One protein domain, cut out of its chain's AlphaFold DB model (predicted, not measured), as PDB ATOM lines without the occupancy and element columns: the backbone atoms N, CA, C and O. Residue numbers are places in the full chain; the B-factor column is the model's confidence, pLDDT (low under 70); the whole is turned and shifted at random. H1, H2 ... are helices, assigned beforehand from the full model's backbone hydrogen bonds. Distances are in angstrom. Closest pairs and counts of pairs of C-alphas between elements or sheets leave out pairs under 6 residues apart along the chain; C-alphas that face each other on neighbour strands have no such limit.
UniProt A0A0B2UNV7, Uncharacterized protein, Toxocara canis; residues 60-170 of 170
ATOM      1  N   SER A  60     226.280 192.169 188.732       79.31
ATOM      2  CA  SER A  60     225.616 192.287 190.022       79.31
ATOM      3  C   SER A  60     224.666 193.497 190.073       79.31
ATOM      4  O   SER A  60     224.558 194.242 189.098       79.31
ATOM      5  N   VAL A  61     224.003 193.768 191.207       88.56
ATOM      6  CA  VAL A  61     223.144 194.974 191.367       88.56
ATOM      7  C   VAL A  61     223.851 196.265 190.904       88.56
ATOM      8  O   VAL A  61     223.224 197.202 190.416       88.56
ATOM      9  N   ARG A  62     225.187 196.282 190.968       89.44
ATOM     10  CA  ARG A  62     226.050 197.368 190.491       89.44
ATOM     11  C   ARG A  62     225.921 197.684 189.005       89.44
ATOM     12  O   ARG A  62     226.048 198.852 188.650       89.44
ATOM     13  N   LEU A  63     225.650 196.697 188.150       90.19
ATOM     14  CA  LEU A  63     225.371 196.962 186.739       90.19
ATOM     15  C   LEU A  63     224.120 197.834 186.607       90.19
ATOM     16  O   LEU A  63     224.126 198.802 185.857       90.19
ATOM     17  N   PHE A  64     223.064 197.520 187.355       91.94
ATOM     18  CA  PHE A  64     221.823 198.284 187.299       91.94
ATOM     19  C   PHE A  64     221.988 199.697 187.869       91.94
ATOM     20  O   PHE A  64     221.388 200.625 187.331       91.94
ATOM     21  N   PHE A  65     222.848 199.895 188.878       94.31
ATOM     22  CA  PHE A  65     223.237 201.249 189.295       94.31
ATOM     23  C   PHE A  65     223.918 202.013 188.165       94.31
ATOM     24  O   PHE A  65     223.550 203.154 187.907       94.31
ATOM     25  N   LEU A  66     224.879 201.386 187.479       94.19
ATOM     26  CA  LEU A  66     225.583 202.009 186.362       94.19
ATOM     27  C   LEU A  66     224.620 202.363 185.224       94.19
ATOM     28  O   LEU A  66     224.674 203.475 184.717       94.19
ATOM     29  N   LEU A  67     223.719 201.448 184.856       94.31
ATOM     30  CA  LEU A  67     222.718 201.681 183.816       94.31
ATOM     31  C   LEU A  67     221.794 202.843 184.184       94.31
ATOM     32  O   LEU A  67     221.569 203.722 183.359       94.31
ATOM     33  N   PHE A  68     221.293 202.882 185.421       96.25
ATOM     34  CA  PHE A  68     220.452 203.984 185.881       96.25
ATOM     35  C   PHE A  68     221.208 205.318 185.874       96.25
ATOM     36  O   PHE A  68     220.746 206.272 185.248       96.25
ATOM     37  N   ALA A  69     222.403 205.369 186.469       96.62
ATOM     38  CA  ALA A  69     223.249 206.561 186.461       96.62
ATOM     39  C   ALA A  69     223.552 207.033 185.029       96.62
ATOM     40  O   ALA A  69     223.454 208.219 184.733       96.62
ATOM     41  N   GLN A  70     223.807 206.103 184.108       96.94
ATOM     42  CA  GLN A  70     224.048 206.414 182.704       96.94
ATOM     43  C   GLN A  70     222.824 207.045 182.025       96.94
ATOM     44  O   GLN A  70     222.992 207.956 181.218       96.94
ATOM     45  N   THR A  71     221.594 206.617 182.345       97.38
ATOM     46  CA  THR A  71     220.392 207.285 181.803       97.38
ATOM     47  C   THR A  71     220.258 208.732 182.277       97.38
ATOM     48  O   THR A  71     219.796 209.580 181.512       97.38
ATOM     49  N   VAL A  72     220.702 209.027 183.502       96.81
ATOM     50  CA  VAL A  72     220.737 210.387 184.057       96.81
ATOM     51  C   VAL A  72     221.848 211.205 183.396       96.81
ATOM     52  O   VAL A  72     221.589 212.293 182.889       96.81
ATOM     53  N   ASP A  73     223.068 210.669 183.318       97.06
ATOM     54  CA  ASP A  73     224.228 211.350 182.724       97.06
ATOM     55  C   ASP A  73     224.012 211.693 181.244       97.06
ATOM     56  O   ASP A  73     224.391 212.771 180.780       97.06
ATOM     57  N   LEU A  74     223.351 210.801 180.498       96.81
ATOM     58  CA  LEU A  74     222.996 211.016 179.093       96.81
ATOM     59  C   LEU A  74     221.773 211.924 178.900       96.81
ATOM     60  O   LEU A  74     221.375 212.148 177.756       96.81
ATOM     61  N   ARG A  75     221.180 212.454 179.981       95.06
ATOM     62  CA  ARG A  75     219.964 213.285 179.951       95.06
ATOM     63  C   ARG A  75     218.835 212.620 179.163       95.06
ATOM     64  O   ARG A  75     218.162 213.264 178.356       95.06
ATOM     65  N   CYS A  76     218.659 211.313 179.347       95.69
ATOM     66  CA  CYS A  76     217.569 210.593 178.700       95.69
ATOM     67  C   CYS A  76     216.207 211.122 179.177       95.69
ATOM     68  O   CYS A  76     216.102 211.708 180.255       95.69
ATOM     69  N   ASP A  77     215.162 210.869 178.387       94.44
ATOM     70  CA  ASP A  77     213.773 211.193 178.733       94.44
ATOM     71  C   ASP A  77     213.352 210.599 180.094       94.44
ATOM     72  O   ASP A  77     213.832 209.532 180.499       94.44
ATOM     73  N   CYS A  78     212.407 211.257 180.773       93.50
ATOM     74  CA  CYS A  78     211.881 210.857 182.075       93.50
ATOM     75  C   CYS A  78     211.362 209.417 182.073       93.50
ATOM     76  O   CYS A  78     211.617 208.678 183.020       93.50
ATOM     77  N   ARG A  79     210.735 208.966 180.977       93.94
ATOM     78  CA  ARG A  79     210.256 207.581 180.838       93.94
ATOM     79  C   ARG A  79     211.395 206.566 180.801       93.94
ATOM     80  O   ARG A  79     211.248 205.453 181.300       93.94
ATOM     81  N   VAL A  80     212.527 206.923 180.197       96.06
ATOM     82  CA  VAL A  80     213.700 206.044 180.110       96.06
ATOM     83  C   VAL A  80     214.387 205.963 181.470       96.06
ATOM     84  O   VAL A  80     214.672 204.859 181.933       96.06
ATOM     85  N   GLN A  81     214.581 207.106 182.138       96.06
ATOM     86  CA  GLN A  81     215.139 207.144 183.494       96.06
ATOM     87  C   GLN A  81     214.245 206.383 184.490       96.06
ATOM     88  O   GLN A  81     214.747 205.557 185.256       96.06
ATOM     89  N   SER A  82     212.919 206.570 184.433       95.69
ATOM     90  CA  SER A  82     211.970 205.857 185.298       95.69
ATOM     91  C   SER A  82     211.956 204.352 185.018       95.69
ATOM     92  O   SER A  82     211.927 203.551 185.948       95.69
ATOM     93  N   THR A  83     212.056 203.940 183.750       95.88
ATOM     94  CA  THR A  83     212.157 202.517 183.381       95.88
ATOM     95  C   THR A  83     213.452 201.900 183.910       95.88
ATOM     96  O   THR A  83     213.431 200.791 184.443       95.88
ATOM     97  N   ALA A  84     214.580 202.609 183.818       96.19
ATOM     98  CA  ALA A  84     215.848 202.140 184.372       96.19
ATOM     99  C   ALA A  84     215.791 202.006 185.905       96.19
ATOM    100  O   ALA A  84     216.248 200.996 186.445       96.19
ATOM    101  N   LEU A  85     215.159 202.962 186.596       96.69
ATOM    102  CA  LEU A  85     214.892 202.874 188.035       96.69
ATOM    103  C   LEU A  85     214.000 201.669 188.375       96.69
ATOM    104  O   LEU A  85     214.310 200.911 189.294       96.69
ATOM    105  N   CYS A  86     212.931 201.448 187.607       95.44
ATOM    106  CA  CYS A  86     212.039 200.300 187.766       95.44
ATOM    107  C   CYS A  86     212.798 198.972 187.637       95.44
ATOM    108  O   CYS A  86     212.648 198.079 188.476       95.44
ATOM    109  N   LEU A  87     213.666 198.847 186.626       94.25
ATOM    110  CA  LEU A  87     214.501 197.662 186.417       94.25
ATOM    111  C   LEU A  87     215.480 197.440 187.575       94.25
ATOM    112  O   LEU A  87     215.599 196.312 188.055       94.25
ATOM    113  N   LEU A  88     216.134 198.504 188.054       94.94
ATOM    114  CA  LEU A  88     217.023 198.449 189.213       94.94
ATOM    115  C   LEU A  88     216.284 197.937 190.457       94.94
ATOM    116  O   LEU A  88     216.746 196.986 191.090       94.94
ATOM    117  N   MET A  89     215.132 198.522 190.787       95.00
ATOM    118  CA  MET A  89     214.363 198.148 191.977       95.00
ATOM    119  C   MET A  89     213.774 196.741 191.865       95.00
ATOM    120  O   MET A  89     213.828 195.968 192.825       95.00
ATOM    121  N   THR A  90     213.293 196.371 190.677       92.94
ATOM    122  CA  THR A  90     212.810 195.015 190.386       92.94
ATOM    123  C   THR A  90     213.922 193.992 190.588       92.94
ATOM    124  O   THR A  90     213.708 192.964 191.227       92.94
ATOM    125  N   PHE A  91     215.125 194.266 190.076       90.25
ATOM    126  CA  PHE A  91     216.258 193.360 190.224       90.25
ATOM    127  C   PHE A  91     216.748 193.281 191.674       90.25
ATOM    128  O   PHE A  91     216.972 192.180 192.183       90.25
ATOM    129  N   ALA A  92     216.866 194.423 192.356       91.94
ATOM    130  CA  ALA A  92     217.303 194.496 193.747       91.94
ATOM    131  C   ALA A  92     216.384 193.686 194.672       91.94
ATOM    132  O   ALA A  92     216.869 192.912 195.493       91.94
ATOM    133  N   ARG A  93     215.062 193.797 194.499       90.69
ATOM    134  CA  ARG A  93     214.074 193.109 195.348       90.69
ATOM    135  C   ARG A  93     213.756 191.680 194.922       90.69
ATOM    136  O   ARG A  93     213.013 190.994 195.619       90.69
ATOM    137  N   ARG A  94     214.292 191.219 193.791       87.00
ATOM    138  CA  ARG A  94     213.972 189.899 193.235       87.00
ATOM    139  C   ARG A  94     214.330 188.757 194.184       87.00
ATOM    140  O   ARG A  94     213.580 187.792 194.280       87.00
ATOM    141  N   THR A  95     215.482 188.846 194.848       86.75
ATOM    142  CA  THR A  95     215.968 187.821 195.777       86.75
ATOM    143  C   THR A  95     216.588 188.465 197.021       86.75
ATOM    144  O   THR A  95     217.096 189.589 196.948       86.75
ATOM    145  N   PRO A  96     216.633 187.749 198.161       89.06
ATOM    146  CA  PRO A  96     217.308 188.244 199.359       89.06
ATOM    147  C   PRO A  96     218.793 188.556 199.130       89.06
ATOM    148  O   PRO A  96     219.314 189.510 199.704       89.06
ATOM    149  N   SER A  97     219.480 187.794 198.268       89.00
ATOM    150  CA  SER A  97     220.893 188.047 197.960       89.00
ATOM    151  C   SER A  97     221.074 189.359 197.197       89.00
ATOM    152  O   SER A  97     221.937 190.152 197.573       89.00
ATOM    153  N   SER A  98     220.243 189.623 196.183       89.00
ATOM    154  CA  SER A  98     220.266 190.889 195.448       89.00
ATOM    155  C   SER A  98     219.978 192.062 196.379       89.00
ATOM    156  O   SER A  98     220.715 193.044 196.368       89.00
ATOM    157  N   MET A  99     218.987 191.933 197.263       92.75
ATOM    158  CA  MET A  99     218.662 192.997 198.209       92.75
ATOM    159  C   MET A  99     219.811 193.245 199.194       92.75
ATOM    160  O   MET A  99     220.184 194.388 199.455       92.75
ATOM    161  N   SER A 100     220.449 192.181 199.689       92.69
ATOM    162  CA  SER A 100     221.622 192.308 200.560       92.69
ATOM    163  C   SER A 100     222.792 193.012 199.861       92.69
ATOM    164  O   SER A 100     223.473 193.842 200.463       92.69
ATOM    165  N   GLU A 101     223.009 192.738 198.570       92.06
ATOM    166  CA  GLU A 101     224.029 193.421 197.782       92.06
ATOM    167  C   GLU A 101     223.674 194.889 197.532       92.06
ATOM    168  O   GLU A 101     224.562 195.744 197.613       92.06
ATOM    169  N   PHE A 102     222.403 195.175 197.247       94.81
ATOM    170  CA  PHE A 102     221.879 196.524 197.070       94.81
ATOM    171  C   PHE A 102     222.153 197.374 198.314       94.81
ATOM    172  O   PHE A 102     222.783 198.429 198.212       94.81
ATOM    173  N   VAL A 103     221.774 196.879 199.497       95.00
ATOM    174  CA  VAL A 103     221.991 197.574 200.775       95.00
ATOM    175  C   VAL A 103     223.484 197.723 201.072       95.00
ATOM    176  O   VAL A 103     223.942 198.823 201.375       95.00
ATOM    177  N   ARG A 104     224.280 196.656 200.902       94.19
ATOM    178  CA  ARG A 104     225.743 196.692 201.102       94.19
ATOM    179  C   ARG A 104     226.448 197.683 200.173       94.19
ATOM    180  O   ARG A 104     227.512 198.190 200.513       94.19
ATOM    181  N   SER A 105     225.881 197.933 198.997       93.25
ATOM    182  CA  SER A 105     226.399 198.898 198.025       93.25
ATOM    183  C   SER A 105     225.813 200.302 198.213       93.25
ATOM    184  O   SER A 105     225.989 201.135 197.334       93.25
ATOM    185  N   SER A 106     225.116 200.571 199.324       94.56
ATOM    186  CA  SER A 106     224.471 201.859 199.612       94.56
ATOM    187  C   SER A 106     223.446 202.276 198.549       94.56
ATOM    188  O   SER A 106     223.357 203.447 198.187       94.56
ATOM    189  N   GLY A 107     222.661 201.317 198.048       95.31
ATOM    190  CA  GLY A 107     221.766 201.514 196.907       95.31
ATOM    191  C   GLY A 107     220.804 202.694 197.035       95.31
ATOM    192  O   GLY A 107     220.676 203.466 196.088       95.31
ATOM    193  N   TYR A 108     220.198 202.904 198.208       96.00
ATOM    194  CA  TYR A 108     219.313 204.053 198.436       96.00
ATOM    195  C   TYR A 108     220.034 205.399 198.283       96.00
ATOM    196  O   TYR A 108     219.518 206.304 197.631       96.00
ATOM    197  N   ALA A 109     221.257 205.515 198.806       94.12
ATOM    198  CA  ALA A 109     222.065 206.726 198.676       94.12
ATOM    199  C   ALA A 109     222.511 206.963 197.224       94.12
ATOM    200  O   ALA A 109     222.554 208.105 196.770       94.12
ATOM    201  N   ILE A 110     222.810 205.892 196.478       95.31
ATOM    202  CA  ILE A 110     223.125 205.982 195.045       95.31
ATOM    203  C   ILE A 110     221.915 206.504 194.267       95.31
ATOM    204  O   ILE A 110     222.073 207.413 193.456       95.31
ATOM    205  N   ILE A 111     220.717 205.967 194.526       96.44
ATOM    206  CA  ILE A 111     219.481 206.431 193.881       96.44
ATOM    207  C   ILE A 111     219.241 207.909 194.199       96.44
ATOM    208  O   ILE A 111     219.064 208.695 193.270       96.44
ATOM    209  N   ALA A 112     219.301 208.296 195.477       95.69
ATOM    210  CA  ALA A 112     219.114 209.684 195.893       95.69
ATOM    211  C   ALA A 112     220.108 210.625 195.198       95.69
ATOM    212  O   ALA A 112     219.706 211.644 194.650       95.69
ATOM    213  N   ARG A 113     221.387 210.239 195.116       94.50
ATOM    214  CA  ARG A 113     222.425 211.028 194.437       94.50
ATOM    215  C   ARG A 113     222.224 211.133 192.924       94.50
ATOM    216  O   ARG A 113     222.581 212.144 192.328       94.50
ATOM    217  N   CYS A 114     221.700 210.090 192.284       95.56
ATOM    218  CA  CYS A 114     221.363 210.158 190.863       95.56
ATOM    219  C   CYS A 114     220.191 211.119 190.644       95.56
ATOM    220  O   CYS A 114     220.253 211.944 189.742       95.56
ATOM    221  N   LEU A 115     219.159 211.047 191.488       95.56
ATOM    222  CA  LEU A 115     217.977 211.908 191.399       95.56
ATOM    223  C   LEU A 115     218.246 213.360 191.815       95.56
ATOM    224  O   LEU A 115     217.551 214.251 191.345       95.56
ATOM    225  N   SER A 116     219.270 213.610 192.633       95.12
ATOM    226  CA  SER A 116     219.726 214.960 192.980       95.12
ATOM    227  C   SER A 116     220.582 215.613 191.890       95.12
ATOM    228  O   SER A 116     221.053 216.739 192.044       95.12
ATOM    229  N   SER A 117     220.886 214.894 190.808       94.88
ATOM    230  CA  SER A 117     221.601 215.463 189.671       94.88
ATOM    231  C   SER A 117     220.699 216.462 188.942       94.88
ATOM    232  O   SER A 117     219.544 216.139 188.674       94.88
ATOM    233  N   PRO A 118     221.216 217.611 188.472       92.88
ATOM    234  CA  PRO A 118     220.443 218.532 187.632       92.88
ATOM    235  C   PRO A 118     220.041 217.923 186.276       92.88
ATOM    236  O   PRO A 118     219.319 218.544 185.502       92.88
ATOM    237  N   LEU A 119     220.563 216.737 185.949       94.62
ATOM    238  CA  LEU A 119     220.244 215.985 184.735       94.62
ATOM    239  C   LEU A 119     219.111 214.972 184.946       94.62
ATOM    240  O   LEU A 119     218.632 214.368 183.981       94.62
ATOM    241  N   ALA A 120     218.707 214.762 186.199       94.75
ATOM    242  CA  ALA A 120     217.637 213.851 186.538       94.75
ATOM    243  C   ALA A 120     216.290 214.449 186.137       94.75
ATOM    244  O   ALA A 120     215.961 215.589 186.462       94.75
ATOM    245  N   ALA A 121     215.484 213.648 185.451       91.38
ATOM    246  CA  ALA A 121     214.118 214.007 185.117       91.38
ATOM    247  C   ALA A 121     213.175 213.476 186.212       91.38
ATOM    248  O   ALA A 121     212.561 212.410 186.081       91.38
ATOM    249  N   VAL A 122     213.098 214.211 187.326       89.38
ATOM    250  CA  VAL A 122     212.195 213.906 188.449       89.38
ATOM    251  C   VAL A 122     210.792 214.420 188.122       89.38
ATOM    252  O   VAL A 122     210.385 215.501 188.531       89.38
ATOM    253  N   ASP A 123     210.064 213.637 187.332       91.25
ATOM    254  CA  ASP A 123     208.677 213.906 186.939       91.25
ATOM    255  C   ASP A 123     207.759 212.762 187.413       91.25
ATOM    256  O   ASP A 123     208.207 211.771 187.996       91.25
ATOM    257  N   THR A 124     206.464 212.881 187.141       92.81
ATOM    258  CA  THR A 124     205.395 211.951 187.512       92.81
ATOM    259  C   THR A 124     205.758 210.476 187.293       92.81
ATOM    260  O   THR A 124     205.539 209.697 188.220       92.81
ATOM    261  N   PRO A 125     206.365 210.043 186.164       93.00
ATOM    262  CA  PRO A 125     206.772 208.644 185.995       93.00
ATOM    263  C   PRO A 125     207.808 208.184 187.030       93.00
ATOM    264  O   PRO A 125     207.692 207.093 187.580       93.00
ATOM    265  N   THR A 126     208.801 209.022 187.324       92.19
ATOM    266  CA  THR A 126     209.863 208.731 188.298       92.19
ATOM    267  C   THR A 126     209.297 208.676 189.715       92.19
ATOM    268  O   THR A 126     209.594 207.744 190.463       92.19
ATOM    269  N   VAL A 127     208.432 209.630 190.073       92.94
ATOM    270  CA  VAL A 127     207.770 209.654 191.387       92.94
ATOM    271  C   VAL A 127     206.848 208.447 191.555       92.94
ATOM    272  O   VAL A 127     206.883 207.792 192.593       92.94
ATOM    273  N   ASN A 128     206.080 208.092 190.526       93.75
ATOM    274  CA  ASN A 128     205.226 206.908 190.539       93.75
ATOM    275  C   ASN A 128     206.028 205.619 190.749       93.75
ATOM    276  O   ASN A 128     205.590 204.760 191.513       93.75
ATOM    277  N   GLU A 129     207.212 205.493 190.147       93.25
ATOM    278  CA  GLU A 129     208.098 204.360 190.425       93.25
ATOM    279  C   GLU A 129     208.592 204.361 191.876       93.25
ATOM    280  O   GLU A 129     208.530 203.330 192.537       93.25
ATOM    281  N   ILE A 130     209.000 205.505 192.428       93.75
ATOM    282  CA  ILE A 130     209.387 205.595 193.848       93.75
ATOM    283  C   ILE A 130     208.228 205.156 194.754       93.75
ATOM    284  O   ILE A 130     208.424 204.325 195.647       93.75
ATOM    285  N   LEU A 131     207.018 205.663 194.508       93.88
ATOM    286  CA  LEU A 131     205.823 205.319 195.279       93.88
ATOM    287  C   LEU A 131     205.498 203.826 195.175       93.88
ATOM    288  O   LEU A 131     205.249 203.198 196.202       93.88
ATOM    289  N   ARG A 132     205.598 203.239 193.972       93.12
ATOM    290  CA  ARG A 132     205.385 201.803 193.718       93.12
ATOM    291  C   ARG A 132     206.202 200.915 194.651       93.12
ATOM    292  O   ARG A 132     205.731 199.864 195.077       93.12
ATOM    293  N   TRP A 133     207.439 201.317 194.930       93.50
ATOM    294  CA  TRP A 133     208.366 200.544 195.754       93.50
ATOM    295  C   TRP A 133     208.324 200.915 197.235       93.50
ATOM    296  O   TRP A 133     208.905 200.192 198.042       93.50
ATOM    297  N   SER A 134     207.653 202.010 197.588       94.12
ATOM    298  CA  SER A 134     207.665 202.564 198.943       94.12
ATOM    299  C   SER A 134     206.342 202.398 199.680       94.12
ATOM    300  O   SER A 134     206.356 202.342 200.907       94.12
ATOM    301  N   ILE A 135     205.209 202.325 198.973       94.56
ATOM    302  CA  ILE A 135     203.863 202.342 199.563       94.56
ATOM    303  C   ILE A 135     203.003 201.208 198.981       94.56
ATOM    304  O   ILE A 135     202.990 200.984 197.772       94.56
ATOM    305  N   SER A 136     202.275 200.493 199.844       92.88
ATOM    306  CA  SER A 136     201.318 199.447 199.463       92.88
ATOM    307  C   SER A 136     199.966 200.020 199.035       92.88
ATOM    308  O   SER A 136     199.592 201.124 199.435       92.88
ATOM    309  N   GLU A 137     199.186 199.225 198.296       90.56
ATOM    310  CA  GLU A 137     197.768 199.509 198.013       90.56
ATOM    311  C   GLU A 137     197.527 200.924 197.453       90.56
ATOM    312  O   GLU A 137     196.708 201.683 197.972       90.56
ATOM    313  N   LEU A 138     198.293 201.309 196.428       91.81
ATOM    314  CA  LEU A 138     198.135 202.583 195.722       91.81
ATOM    315  C   LEU A 138     197.074 202.484 194.616       91.81
ATOM    316  O   LEU A 138     197.023 201.500 193.874       91.81
ATOM    317  N   GLU A 139     196.294 203.548 194.444       92.06
ATOM    318  CA  GLU A 139     195.405 203.736 193.298       92.06
ATOM    319  C   GLU A 139     196.157 204.378 192.128       92.06
ATOM    320  O   GLU A 139     196.679 205.493 192.223       92.06
ATOM    321  N   TRP A 140     196.183 203.669 190.998       88.62
ATOM    322  CA  TRP A 140     196.881 204.088 189.785       88.62
ATOM    323  C   TRP A 140     195.912 204.740 188.804       88.62
ATOM    324  O   TRP A 140     194.987 204.099 188.307       88.62
ATOM    325  N   GLN A 141     196.156 206.006 188.478       81.69
ATOM    326  CA  GLN A 141     195.385 206.745 187.483       81.69
ATOM    327  C   GLN A 141     196.298 207.071 186.304       81.69
ATOM    328  O   GLN A 141     196.991 208.071 186.336       81.69
ATOM    329  N   GLY A 142     196.319 206.221 185.271       77.75
ATOM    330  CA  GLY A 142     196.998 206.466 183.986       77.75
ATOM    331  C   GLY A 142     198.320 207.254 184.064       77.75
ATOM    332  O   GLY A 142     199.355 206.693 184.407       77.75
ATOM    333  N   ASN A 143     198.264 208.545 183.710       77.88
ATOM    334  CA  ASN A 143     199.407 209.473 183.688       77.88
ATOM    335  C   ASN A 143     199.495 210.408 184.914       77.88
ATOM    336  O   ASN A 143     200.347 211.292 184.929       77.88
ATOM    337  N   GLU A 144     198.622 210.270 185.908       89.25
ATOM    338  CA  GLU A 144     198.648 211.067 187.137       89.25
ATOM    339  C   GLU A 144     199.505 210.414 188.229       89.25
ATOM    340  O   GLU A 144     199.892 209.242 188.160       89.25
ATOM    341  N   LEU A 145     199.787 211.197 189.269       89.81
ATOM    342  CA  LEU A 145     200.424 210.717 190.486       89.81
ATOM    343  C   LEU A 145     199.532 209.675 191.178       89.81
ATOM    344  O   LEU A 145     198.336 209.909 191.383       89.81
ATOM    345  N   ALA A 146     200.121 208.544 191.563       91.25
ATOM    346  CA  ALA A 146     199.428 207.501 192.309       91.25
ATOM    347  C   ALA A 146     198.936 208.027 193.667       91.25
ATOM    348  O   ALA A 146     199.647 208.752 194.366       91.25
ATOM    349  N   LYS A 147     197.710 207.653 194.047       91.69
ATOM    350  CA  LYS A 147     197.058 208.136 195.273       91.69
ATOM    351  C   LYS A 147     197.026 207.023 196.327       91.69
ATOM    352  O   LYS A 147     196.697 205.887 195.987       91.69
ATOM    353  N   PRO A 148     197.373 207.310 197.594       90.06
ATOM    354  CA  PRO A 148     197.248 206.332 198.664       90.06
ATOM    355  C   PRO A 148     195.779 206.061 198.994       90.06
ATOM    356  O   PRO A 148     194.946 206.969 198.991       90.06
ATOM    357  N   THR A 149     195.480 204.808 199.318       91.50
ATOM    358  CA  THR A 149     194.189 204.382 199.862       91.50
ATOM    359  C   THR A 149     194.203 204.477 201.391       91.50
ATOM    360  O   THR A 149     195.272 204.545 202.002       91.50
ATOM    361  N   PRO A 150     193.040 204.414 202.067       91.56
ATOM    362  CA  PRO A 150     192.990 204.326 203.530       91.56
ATOM    363  C   PRO A 150     193.743 203.116 204.116       91.56
ATOM    364  O   PRO A 150     194.071 203.113 205.299       91.56
ATOM    365  N   SER A 151     194.008 202.092 203.299       93.06
ATOM    366  CA  SER A 151     194.771 200.886 203.637       93.06
ATOM    367  C   SER A 151     196.254 200.947 203.249       93.06
ATOM    368  O   SER A 151     196.970 199.965 203.453       93.06
ATOM    369  N   SER A 152     196.732 202.053 202.676       94.38
ATOM    370  CA  SER A 152     198.130 202.187 202.267       94.38
ATOM    371  C   SER A 152     199.082 202.184 203.463       94.38
ATOM    372  O   SER A 152     198.885 202.902 204.444       94.38
ATOM    373  N   LEU A 153     200.159 201.410 203.349       94.00
ATOM    374  CA  LEU A 153     201.229 201.307 204.338       94.00
ATOM    375  C   LEU A 153     202.576 201.592 203.679       94.00
ATOM    376  O   LEU A 153     202.796 201.253 202.518       94.00
ATOM    377  N   ILE A 154     203.502 202.181 204.432       94.81
ATOM    378  CA  ILE A 154     204.887 202.347 203.984       94.81
ATOM    379  C   ILE A 154     205.585 200.984 204.071       94.81
ATOM    380  O   ILE A 154     205.704 200.414 205.153       94.81
ATOM    381  N   ILE A 155     206.038 200.470 202.927       94.19
ATOM    382  CA  ILE A 155     206.753 199.191 202.801       94.19
ATOM    383  C   ILE A 155     208.267 199.403 202.904       94.19
ATOM    384  O   ILE A 155     208.969 198.561 203.460       94.19
ATOM    385  N   ASP A 156     208.778 200.509 202.360       93.31
ATOM    386  CA  ASP A 156     210.209 200.821 202.364       93.31
ATOM    387  C   ASP A 156     210.467 202.232 202.911       93.31
ATOM    388  O   ASP A 156     210.508 203.205 202.151       93.31
ATOM    389  N   PRO A 157     210.610 202.366 204.241       93.25
ATOM    390  CA  PRO A 157     210.881 203.656 204.862       93.25
ATOM    391  C   PRO A 157     212.289 204.177 204.545       93.25
ATOM    392  O   PRO A 157     212.471 205.392 204.503       93.25
ATOM    393  N   ASP A 158     213.264 203.301 204.285       92.81
ATOM    394  CA  ASP A 158     214.655 203.692 204.028       92.81
ATOM    395  C   ASP A 158     214.795 204.393 202.671       92.81
ATOM    396  O   ASP A 158     215.533 205.379 202.544       92.81
ATOM    397  N   LEU A 159     214.039 203.931 201.666       93.00
ATOM    398  CA  LEU A 159     213.935 204.598 200.371       93.00
ATOM    399  C   LEU A 159     213.342 206.001 200.519       93.00
ATOM    400  O   LEU A 159     213.935 206.964 200.035       93.00
ATOM    401  N   ILE A 160     212.206 206.131 201.217       92.75
ATOM    402  CA  ILE A 160     211.555 207.433 201.439       92.75
ATOM    403  C   ILE A 160     212.497 208.369 202.194       92.75
ATOM    404  O   ILE A 160     212.702 209.504 201.770       92.75
ATOM    405  N   TYR A 161     213.091 207.890 203.286       93.06
ATOM    406  CA  TYR A 161     214.008 208.670 204.109       93.06
ATOM    407  C   TYR A 161     215.182 209.205 203.284       93.06
ATOM    408  O   TYR A 161     215.466 210.401 203.314       93.06
ATOM    409  N   SER A 162     215.814 208.346 202.480       92.88
ATOM    410  CA  SER A 162     216.963 208.731 201.654       92.88
ATOM    411  C   SER A 162     216.626 209.812 200.622       92.88
ATOM    412  O   SER A 162     217.488 210.621 200.289       92.88
ATOM    413  N   LEU A 163     215.387 209.841 200.123       92.00
ATOM    414  CA  LEU A 163     214.932 210.812 199.125       92.00
ATOM    415  C   LEU A 163     214.445 212.119 199.757       92.00
ATOM    416  O   LEU A 163     214.822 213.198 199.315       92.00
ATOM    417  N   VAL A 164     213.632 212.042 200.811       89.06
ATOM    418  CA  VAL A 164     213.083 213.229 201.489       89.06
ATOM    419  C   VAL A 164     214.186 214.019 202.193       89.06
ATOM    420  O   VAL A 164     214.149 215.246 202.207       89.06
ATOM    421  N   CYS A 165     215.191 213.338 202.749       88.00
ATOM    422  CA  CYS A 165     216.313 214.000 203.411       88.00
ATOM    423  C   CYS A 165     217.387 214.523 202.445       88.00
ATOM    424  O   CYS A 165     218.311 215.205 202.888       88.00
ATOM    425  N   CYS A 166     217.295 214.230 201.145       89.00
ATOM    426  CA  CYS A 166     218.210 214.774 200.150       89.00
ATOM    427  C   CYS A 166     217.664 216.110 199.627       89.00
ATOM    428  O   CYS A 166     216.839 216.139 198.718       89.00
ATOM    429  N   SER A 167     218.118 217.223 200.220       81.25
ATOM    430  CA  SER A 167     217.651 218.574 199.866       81.25
ATOM    431  C   SER A 167     217.880 218.928 198.402       81.25
ATOM    432  O   SER A 167     217.102 219.675 197.840       81.25
ATOM    433  N   ASP A 168     218.916 218.370 197.783       85.69
ATOM    434  CA  ASP A 168     219.303 218.672 196.401       85.69
ATOM    435  C   ASP A 168     218.298 218.139 195.357       85.69
ATOM    436  O   ASP A 168     218.439 218.415 194.169       85.69
ATOM    437  N   ILE A 169     217.299 217.355 195.781       84.50
ATOM    438  CA  ILE A 169     216.204 216.869 194.927       84.50
ATOM    439  C   ILE A 169     215.077 217.915 194.786       84.50
ATOM    440  O   ILE A 169     214.361 217.881 193.784       84.50
ATOM    441  N   TRP A 170     214.904 218.815 195.764       81.12
ATOM    442  CA  TRP A 170     213.734 219.699 195.913       81.12
ATOM    443  C   TRP A 170     214.092 221.182 195.788       81.12
ATOM    444  O   TRP A 170     213.279 221.920 195.187       81.12
TER     445      TRP A 170
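What this domain is: This is residues 60 to 170 of the 170 residues of an uncharacterized protein of Toxocara canis (UniProt A0A0B2UNV7). Five helices running roughly along one line form a loose-sided bundle, with H4, H1, H2, H5 and H6 placed round it in that order and thinnest between H5 and H6, while H3 lies across one end by H1 and H2. Beyond H5, on the side away from H1, the stretch from residue 135 to 156 makes a long loop that folds back on itself before H6. The printed part has 111 residues with six named helices, H1 to H6 in order along the chain, and no named strand; the class is all helix. The whole is compact, with a radius of gyration of the C-alphas of 13.4 A and spans of 36 by 31 by 25 A.

Where its parts are: H1 holds residues 61 to 73 and is 18.5 A long from first to last C-alpha; C-alpha 61 stands at (223.144, 194.974, 191.367). H2, the longest helix, holds residues 78 to 94 and is 23.8 A long. H3 holds residues 96 to 104, 12.1 A, and H4 residues 107 to 115, 12.4 A. H5 holds residues 124 to 134, 15.0 A, with C-alpha 134 at (207.665, 202.564, 198.943). H6 holds residues 157 to 164, 10.4 A, and ends at C-alpha 164, (213.083, 213.229, 201.489).

How they stand to each other: H1 and H2 form a helical hairpin: they touch, closest at the C-alphas of Phe 64 and Leu 88, 5.2 A apart, at a shallow tilt of 10 degrees, opposite ways. H3 touches H1 at a steep tilt of 55 degrees; H1 takes part with residues 61 to 62 alone, and the closest C-alphas are those of Val 61 and Phe 102, 6.0 A. H3 and H2 touch only at the corner by their link, closest at the C-alphas of Ala 92 and Met 99, 4.9 A. H3 and H4 meet only through their link. H4 touches H1 at a shallow tilt of 9 degrees, the same way, closest at the C-alphas of Ala 69 and Cys 114, 6.0 A. H5 touches H2 at a shallow tilt of 13 degrees, the same way, with the C-alphas of Ser 82 and Thr 126 closest at 4.7 A. H6 touches H4 at a shallow tilt of 24 degrees, the same way, closest at the C-alphas of Ala 112 and Leu 163, 5.4 A. The helical hairpin H5 and H6 only just touches, with 3 pairs of C-alphas within 8 A, opposite ways at a shallow tilt of 30 degrees; Ser 134 and Ile 160 have the closest C-alphas, 6.7 A. H2 and H4 are near each other, while H4 and H5 are apart, as are H1 and H6. In each of the six helices every O i to N i+4 pair is within hydrogen-bond range.

The domain as a whole: The two C-alphas farthest apart, those of Leu 74 and Pro 150, are 39.3 A from each other. The links from H1 to H2, H2 to H3 and H3 to H4 are tight, that from H4 to H5 is short, and that from H5 to H6 is long with 22 residues. Within it residues 138 to 139 pair with residues 147 to 148, antiparallel. The printed part has no cut and ends at Trp 170, the chain's last residue. Its mean pLDDT is 92.3, and no printed residue is under 70.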